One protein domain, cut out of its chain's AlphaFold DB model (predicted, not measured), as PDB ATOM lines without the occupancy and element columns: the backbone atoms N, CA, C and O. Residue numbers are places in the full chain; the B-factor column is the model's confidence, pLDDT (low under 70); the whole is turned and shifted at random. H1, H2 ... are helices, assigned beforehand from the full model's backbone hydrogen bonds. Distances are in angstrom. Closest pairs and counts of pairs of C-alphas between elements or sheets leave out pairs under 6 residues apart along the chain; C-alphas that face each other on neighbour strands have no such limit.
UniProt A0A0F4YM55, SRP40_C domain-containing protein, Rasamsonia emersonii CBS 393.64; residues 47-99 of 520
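What this domain is: This is residues 47 to 99 of the 520 residues of the protein "SRP40_C domain-containing protein" of Rasamsonia emersonii CBS 393.64 (UniProt A0A0F4YM55). What is the main picture? H1 and H2 form a helical hairpin, two helices side by side running opposite ways, and H4 lies on the other side of H1 from H2 and points away from it. Between H2 and H4 the stretch with short H3 passes back across H1. What is it made of? The 53 printed residues hold four named helices, H1 to H4 in order, and no named strand: all helix. How large is its outline? It is elongated, 32 by 19 by 17 A, yet compact, with a radius of gyration of the C-alphas of 11.0 A.

Where its parts are: Where do the first two helices lie? H1, residues 47 to 58, begins at C-alpha 47 (-19.682, -12.710, -30.304) and is 16.3 A long. H2, residues 62 to 76, is the longest, 20.9 A. What follows? H3 is residues 81 to 84. H4, residues 93 to 99, is 10.0 A long and ends at C-alpha 99 (-6.129, -19.843, -26.357).

How they stand to each other: What touches H1, the hub? H2 touches it at a shallow tilt of 23 degrees, opposite ways, the closest C-alphas, of Leu 56 and Thr 65, 5.8 A apart; H1 takes part with residues 53 to 57 alone, H2 with 62 to 68 alone. H3 only just touches H1, through residues 50 to 53 of H1 alone, with 3 pairs of C-alphas within 8 A, the closest Ala 50 and Val 81 at 6.2 A. H4 touches H1 at a steep tilt of 61 degrees, opposite ways, closest at the C-alphas of Ser 51 and Leu 93, 5.7 A. Which stay apart? H4 is apart from H2 and H3. How do the backbones run? In H1 and H4 every O i to N i+4 pair is within hydrogen-bond range, in H2 10 of 11; H3 is too short for such a pair.

The domain as a whole: How far does it reach? The two farthest C-alphas, of Gly 77 and Lys 98, are 32.8 A apart. Is it unbroken and sure? The printed part has no cut and no long link; pLDDT is under 70 at residues 74 to 89.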
ATOM      1  N   LEU A  47     -20.430 -11.582 -29.741       86.69
ATOM      2  CA  LEU A  47     -19.682 -12.710 -30.304       86.69
ATOM      3  C   LEU A  47     -19.527 -13.873 -29.306       86.69
ATOM      4  O   LEU A  47     -19.648 -15.028 -29.699       86.69
ATOM      5  N   LEU A  48     -19.307 -13.574 -28.020       88.38
ATOM      6  CA  LEU A  48     -19.238 -14.587 -26.964       88.38
ATOM      7  C   LEU A  48     -20.617 -15.221 -26.755       88.38
ATOM      8  O   LEU A  48     -20.741 -16.439 -26.725       88.38
ATOM      9  N   VAL A  49     -21.658 -14.389 -26.705       90.38
ATOM     10  CA  VAL A  49     -23.061 -14.818 -26.594       90.38
ATOM     11  C   VAL A  49     -23.459 -15.742 -27.759       90.38
ATOM     12  O   VAL A  49     -24.111 -16.763 -27.540       90.38
ATOM     13  N   ALA A  50     -23.000 -15.455 -28.982       89.12
ATOM     14  CA  ALA A  50     -23.167 -16.348 -30.130       89.12
ATOM     15  C   ALA A  50     -22.351 -17.652 -30.009       89.12
ATOM     16  O   ALA A  50     -22.865 -18.710 -30.361       89.12
ATOM     17  N   SER A  51     -21.119 -17.612 -29.479       91.56
ATOM     18  CA  SER A  51     -20.310 -18.829 -29.263       91.56
ATOM     19  C   SER A  51     -20.906 -19.759 -28.200       91.56
ATOM     20  O   SER A  51     -20.858 -20.976 -28.358       91.56
ATOM     21  N   VAL A  52     -21.552 -19.200 -27.168       92.56
ATOM     22  CA  VAL A  52     -22.330 -19.966 -26.183       92.56
ATOM     23  C   VAL A  52     -23.585 -20.556 -26.832       92.56
ATOM     24  O   VAL A  52     -23.872 -21.728 -26.617       92.56
ATOM     25  N   ALA A  53     -24.294 -19.803 -27.685       91.56
ATOM     26  CA  ALA A  53     -25.447 -20.331 -28.425       91.56
ATOM     27  C   ALA A  53     -25.065 -21.544 -29.291       91.56
ATOM     28  O   ALA A  53     -25.742 -22.568 -29.242       91.56
ATOM     29  N   ALA A  54     -23.964 -21.428 -30.043       91.75
ATOM     30  CA  ALA A  54     -23.440 -22.500 -30.884       91.75
ATOM     31  C   ALA A  54     -23.049 -23.734 -30.051       91.75
ATOM     32  O   ALA A  54     -23.484 -24.839 -30.368       91.75
ATOM     33  N   PHE A  55     -22.332 -23.539 -28.939       94.31
ATOM     34  CA  PHE A  55     -21.968 -24.611 -28.007       94.31
ATOM     35  C   PHE A  55     -23.201 -25.350 -27.454       94.31
ATOM     36  O   PHE A  55     -23.256 -26.576 -27.492       94.31
ATOM     37  N   LEU A  56     -24.234 -24.630 -26.998       94.75
ATOM     38  CA  LEU A  56     -25.455 -25.267 -26.484       94.75
ATOM     39  C   LEU A  56     -26.192 -26.083 -27.561       94.75
ATOM     40  O   LEU A  56     -26.743 -27.140 -27.249       94.75
ATOM     41  N   THR A  57     -26.160 -25.646 -28.827       93.12
ATOM     42  CA  THR A  57     -26.708 -26.429 -29.947       93.12
ATOM     43  C   THR A  57     -25.848 -27.632 -30.335       93.12
ATOM     44  O   THR A  57     -26.402 -28.692 -30.613       93.12
ATOM     45  N   GLU A  58     -24.520 -27.492 -30.332       93.75
ATOM     46  CA  GLU A  58     -23.554 -28.533 -30.717       93.75
ATOM     47  C   GLU A  58     -23.579 -29.717 -29.741       93.75
ATOM     48  O   GLU A  58     -23.604 -30.871 -30.161       93.75
ATOM     49  N   PHE A  59     -23.671 -29.433 -28.440       93.75
ATOM     50  CA  PHE A  59     -23.708 -30.442 -27.376       93.75
ATOM     51  C   PHE A  59     -25.128 -30.934 -27.031       93.75
ATOM     52  O   PHE A  59     -25.321 -31.631 -26.038       93.75
ATOM     53  N   GLY A  60     -26.137 -30.598 -27.843       94.12
ATOM     54  CA  GLY A  60     -27.487 -31.159 -27.716       94.12
ATOM     55  C   GLY A  60     -28.337 -30.607 -26.563       94.12
ATOM     56  O   GLY A  60     -29.380 -31.176 -26.244       94.12
ATOM     57  N   PHE A  61     -27.964 -29.482 -25.948       95.88
ATOM     58  CA  PHE A  61     -28.708 -28.890 -24.831       95.88
ATOM     59  C   PHE A  61     -29.930 -28.088 -25.317       95.88
ATOM     60  O   PHE A  61     -29.980 -26.857 -25.262       95.88
ATOM     61  N   HIS A  62     -30.940 -28.786 -25.839       94.25
ATOM     62  CA  HIS A  62     -32.089 -28.172 -26.516       94.25
ATOM     63  C   HIS A  62     -32.931 -27.275 -25.591       94.25
ATOM     64  O   HIS A  62     -33.268 -26.150 -25.969       94.25
ATOM     65  N   ASN A  63     -33.205 -27.723 -24.361       94.06
ATOM     66  CA  ASN A  63     -34.004 -26.970 -23.385       94.06
ATOM     67  C   ASN A  63     -33.309 -25.659 -22.980       94.06
ATOM     68  O   ASN A  63     -33.928 -24.593 -22.990       94.06
ATOM     69  N   THR A  64     -32.000 -25.709 -22.704       94.50
ATOM     70  CA  THR A  64     -31.222 -24.510 -22.352       94.50
ATOM     71  C   THR A  64     -31.081 -23.572 -23.548       94.50
ATOM     72  O   THR A  64     -31.237 -22.367 -23.390       94.50
ATOM     73  N   THR A  65     -30.902 -24.105 -24.764       93.94
ATOM     74  CA  THR A  65     -30.910 -23.316 -26.007       93.94
ATOM     75  C   THR A  65     -32.235 -22.568 -26.177       93.94
ATOM     76  O   THR A  65     -32.242 -21.395 -26.556       93.94
ATOM     77  N   GLN A  66     -33.367 -23.214 -25.875       92.25
ATOM     78  CA  GLN A  66     -34.687 -22.589 -25.953       92.25
ATOM     79  C   GLN A  66     -34.854 -21.476 -24.906       92.25
ATOM     80  O   GLN A  66     -35.342 -20.401 -25.256       92.25
ATOM     81  N   ALA A  67     -34.431 -21.704 -23.658       93.62
ATOM     82  CA  ALA A  67     -34.462 -20.707 -22.583       93.62
ATOM     83  C   ALA A  67     -33.552 -19.501 -22.888       93.62
ATOM     84  O   ALA A  67     -34.016 -18.363 -22.907       93.62
ATOM     85  N   PHE A  68     -32.302 -19.755 -23.272       91.19
ATOM     86  CA  PHE A  68     -31.317 -18.748 -23.678       91.19
ATOM     87  C   PHE A  68     -31.795 -17.908 -24.878       91.19
ATOM     88  O   PHE A  68     -31.566 -16.701 -24.958       91.19
ATOM     89  N   ALA A  69     -32.530 -18.525 -25.812       88.62
ATOM     90  CA  ALA A  69     -33.162 -17.834 -26.935       88.62
ATOM     91  C   ALA A  69     -34.484 -17.116 -26.583       88.62
ATOM     92  O   ALA A  69     -35.032 -16.433 -27.458       88.62
ATOM     93  N   LYS A  70     -35.036 -17.280 -25.373       89.38
ATOM     94  CA  LYS A  70     -36.105 -16.430 -24.816       89.38
ATOM     95  C   LYS A  70     -35.467 -15.198 -24.166       89.38
ATOM     96  O   LYS A  70     -35.637 -14.111 -24.704       89.38
ATOM     97  N   GLU A  71     -34.600 -15.408 -23.173       88.00
ATOM     98  CA  GLU A  71     -33.867 -14.369 -22.426       88.00
ATOM     99  C   GLU A  71     -33.225 -13.313 -23.348       88.00
ATOM    100  O   GLU A  71     -33.459 -12.111 -23.219       88.00
ATOM    101  N   GLN A  72     -32.509 -13.746 -24.391       81.31
ATOM    102  CA  GLN A  72     -31.889 -12.810 -25.333       81.31
ATOM    103  C   GLN A  72     -32.871 -11.974 -26.165       81.31
ATOM    104  O   GLN A  72     -32.487 -10.910 -26.661       81.31
ATOM    105  N   LYS A  73     -34.115 -12.419 -26.379       73.50
ATOM    106  CA  LYS A  73     -35.136 -11.596 -27.053       73.50
ATOM    107  C   LYS A  73     -35.628 -10.492 -26.128       73.50
ATOM    108  O   LYS A  73     -35.853  -9.384 -26.616       73.50
ATOM    109  N   ASP A  74     -35.736 -10.790 -24.839       65.75
ATOM    110  CA  ASP A  74     -36.210  -9.862 -23.815       65.75
ATOM    111  C   ASP A  74     -35.189  -8.735 -23.570       65.75
ATOM    112  O   ASP A  74     -35.577  -7.571 -23.462       65.75
ATOM    113  N   ASP A  75     -33.884  -9.037 -23.630       64.94
ATOM    114  CA  ASP A  75     -32.813  -8.031 -23.525       64.94
ATOM    115  C   ASP A  75     -32.506  -7.264 -24.828       64.94
ATOM    116  O   ASP A  75     -32.178  -6.074 -24.791       64.94
ATOM    117  N   SER A  76     -32.565  -7.914 -26.000       58.31
ATOM    118  CA  SER A  76     -32.086  -7.312 -27.265       58.31
ATOM    119  C   SER A  76     -33.183  -6.843 -28.229       58.31
ATOM    120  O   SER A  76     -32.890  -6.151 -29.211       58.31
ATOM    121  N   GLY A  77     -34.445  -7.219 -27.999       55.88
ATOM    122  CA  GLY A  77     -35.595  -6.829 -28.823       55.88
ATOM    123  C   GLY A  77     -35.564  -7.322 -30.279       55.88
ATOM    124  O   GLY A  77     -36.414  -6.922 -31.080       55.88
ATOM    125  N   LYS A  78     -34.593  -8.164 -30.662       46.72
ATOM    126  CA  LYS A  78     -34.473  -8.762 -31.999       46.72
ATOM    127  C   LYS A  78     -33.913 -10.177 -31.922       46.72
ATOM    128  O   LYS A  78     -32.833 -10.399 -31.391       46.72
ATOM    129  N   ALA A  79     -34.586 -11.115 -32.583       48.69
ATOM    130  CA  ALA A  79     -34.111 -12.485 -32.782       48.69
ATOM    131  C   ALA A  79     -32.921 -12.544 -33.769       48.69
ATOM    132  O   ALA A  79     -33.058 -12.994 -34.904       48.69
ATOM    133  N   ALA A  80     -31.756 -12.034 -33.358       48.75
ATOM    134  CA  ALA A  80     -30.548 -11.970 -34.182       48.75
ATOM    135  C   ALA A  80     -29.666 -13.230 -34.075       48.75
ATOM    136  O   ALA A  80     -28.964 -13.576 -35.026       48.75
ATOM    137  N   VAL A  81     -29.710 -13.939 -32.941       54.62
ATOM    138  CA  VAL A  81     -28.734 -14.999 -32.625       54.62
ATOM    139  C   VAL A  81     -29.081 -16.365 -33.223       54.62
ATOM    140  O   VAL A  81     -28.172 -17.097 -33.600       54.62
ATOM    141  N   THR A  82     -30.359 -16.674 -33.469       52.47
ATOM    142  CA  THR A  82     -30.759 -17.914 -34.175       52.47
ATOM    143  C   THR A  82     -30.295 -17.965 -35.635       52.47
ATOM    144  O   THR A  82     -30.325 -19.031 -36.247       52.47
ATOM    145  N   LYS A  83     -29.851 -16.832 -36.198       52.59
ATOM    146  CA  LYS A  83     -29.168 -16.785 -37.494       52.59
ATOM    147  C   LYS A  83     -27.643 -16.869 -37.350       52.59
ATOM    148  O   LYS A  83     -27.017 -17.607 -38.100       52.59
ATOM    149  N   ALA A  84     -27.061 -16.174 -36.370       52.59
ATOM    150  CA  ALA A  84     -25.615 -16.182 -36.127       52.59
ATOM    151  C   ALA A  84     -25.077 -17.560 -35.693       52.59
ATOM    152  O   ALA A  84     -23.995 -17.943 -36.116       52.59
ATOM    153  N   ALA A  85     -25.851 -18.337 -34.926       53.25
ATOM    154  CA  ALA A  85     -25.492 -19.705 -34.534       53.25
ATOM    155  C   ALA A  85     -25.480 -20.716 -35.704       53.25
ATOM    156  O   ALA A  85     -25.124 -21.872 -35.509       53.25
ATOM    157  N   LYS A  86     -25.887 -20.300 -36.913       51.69
ATOM    158  CA  LYS A  86     -25.947 -21.139 -38.123       51.69
ATOM    159  C   LYS A  86     -24.952 -20.711 -39.209       51.69
ATOM    160  O   LYS A  86     -24.997 -21.231 -40.320       51.69
ATOM    161  N   GLU A  87     -24.081 -19.751 -38.906       56.88
ATOM    162  CA  GLU A  87     -23.002 -19.296 -39.784       56.88
ATOM    163  C   GLU A  87     -21.665 -19.747 -39.164       56.88
ATOM    164  O   GLU A  87     -21.345 -19.356 -38.043       56.88
ATOM    165  N   GLU A  88     -20.874 -20.557 -39.882       58.44
ATOM    166  CA  GLU A  88     -19.631 -21.230 -39.420       58.44
ATOM    167  C   GLU A  88     -18.454 -20.283 -39.070       58.44
ATOM    168  O   GLU A  88     -17.293 -20.676 -39.028       58.44
ATOM    169  N   ASN A  89     -18.735 -19.000 -38.843       67.75
ATOM    170  CA  ASN A  89     -17.765 -17.934 -38.608       67.75
ATOM    171  C   ASN A  89     -17.799 -17.414 -37.153       67.75
ATOM    172  O   ASN A  89     -17.347 -16.303 -36.865       67.75
ATOM    173  N   VAL A  90     -18.356 -18.200 -36.227       74.38
ATOM    174  CA  VAL A  90     -18.292 -17.941 -34.783       74.38
ATOM    175  C   VAL A  90     -17.154 -18.788 -34.192       74.38
ATOM    176  O   VAL A  90     -17.164 -20.003 -34.374       74.38
ATOM    177  N   PRO A  91     -16.160 -18.195 -33.503       83.44
ATOM    178  CA  PRO A  91     -15.072 -18.961 -32.895       83.44
ATOM    179  C   PRO A  91     -15.609 -19.912 -31.817       83.44
ATOM    180  O   PRO A  91     -16.418 -19.499 -30.983       83.44
ATOM    181  N   SER A  92     -15.146 -21.167 -31.821       89.62
ATOM    182  CA  SER A  92     -15.601 -22.170 -30.853       89.62
ATOM    183  C   SER A  92     -15.223 -21.755 -29.426       89.62
ATOM    184  O   SER A  92     -14.124 -21.249 -29.171       89.62
ATOM    185  N   LEU A  93     -16.128 -21.983 -28.472       91.12
ATOM    186  CA  LEU A  93     -15.895 -21.632 -27.070       91.12
ATOM    187  C   LEU A  93     -14.689 -22.397 -26.488       91.12
ATOM    188  O   LEU A  93     -13.925 -21.851 -25.691       91.12
ATOM    189  N   LEU A  94     -14.473 -23.630 -26.959       90.06
ATOM    190  CA  LEU A  94     -13.343 -24.476 -26.583       90.06
ATOM    191  C   LEU A  94     -12.002 -23.926 -27.089       90.06
ATOM    192  O   LEU A  94     -11.014 -23.979 -26.362       90.06
ATOM    193  N   ASP A  95     -11.937 -23.367 -28.299       90.12
ATOM    194  CA  ASP A  95     -10.685 -22.803 -28.820       90.12
ATOM    195  C   ASP A  95     -10.379 -21.429 -28.214       90.12
ATOM    196  O   ASP A  95      -9.213 -21.122 -27.960       90.12
ATOM    197  N   ILE A  96     -11.411 -20.641 -27.878       91.00
ATOM    198  CA  ILE A  96     -11.259 -19.437 -27.043       91.00
ATOM    199  C   ILE A  96     -10.659 -19.818 -25.682       91.00
ATOM    200  O   ILE A  96      -9.706 -19.173 -25.235       91.00
ATOM    201  N   TYR A  97     -11.169 -20.880 -25.046       92.38
ATOM    202  CA  TYR A  97     -10.665 -21.369 -23.762       92.38
ATOM    203  C   TYR A  97      -9.205 -21.840 -23.849       92.38
ATOM    204  O   TYR A  97      -8.365 -21.329 -23.113       92.38
ATOM    205  N   LYS A  98      -8.857 -22.716 -24.804       93.31
ATOM    206  CA  LYS A  98      -7.469 -23.186 -25.018       93.31
ATOM    207  C   LYS A  98      -6.500 -22.033 -25.302       93.31
ATOM    208  O   LYS A  98      -5.361 -22.030 -24.827       93.31
ATOM    209  N   ALA A  99      -6.931 -21.032 -26.076       92.06
ATOM    210  CA  ALA A  99      -6.129 -19.843 -26.357       92.06
ATOM    211  C   ALA A  99      -5.932 -18.969 -25.105       92.06
ATOM    212  O   ALA A  99      -4.844 -18.421 -24.907       92.06
TER     213      ALA A  99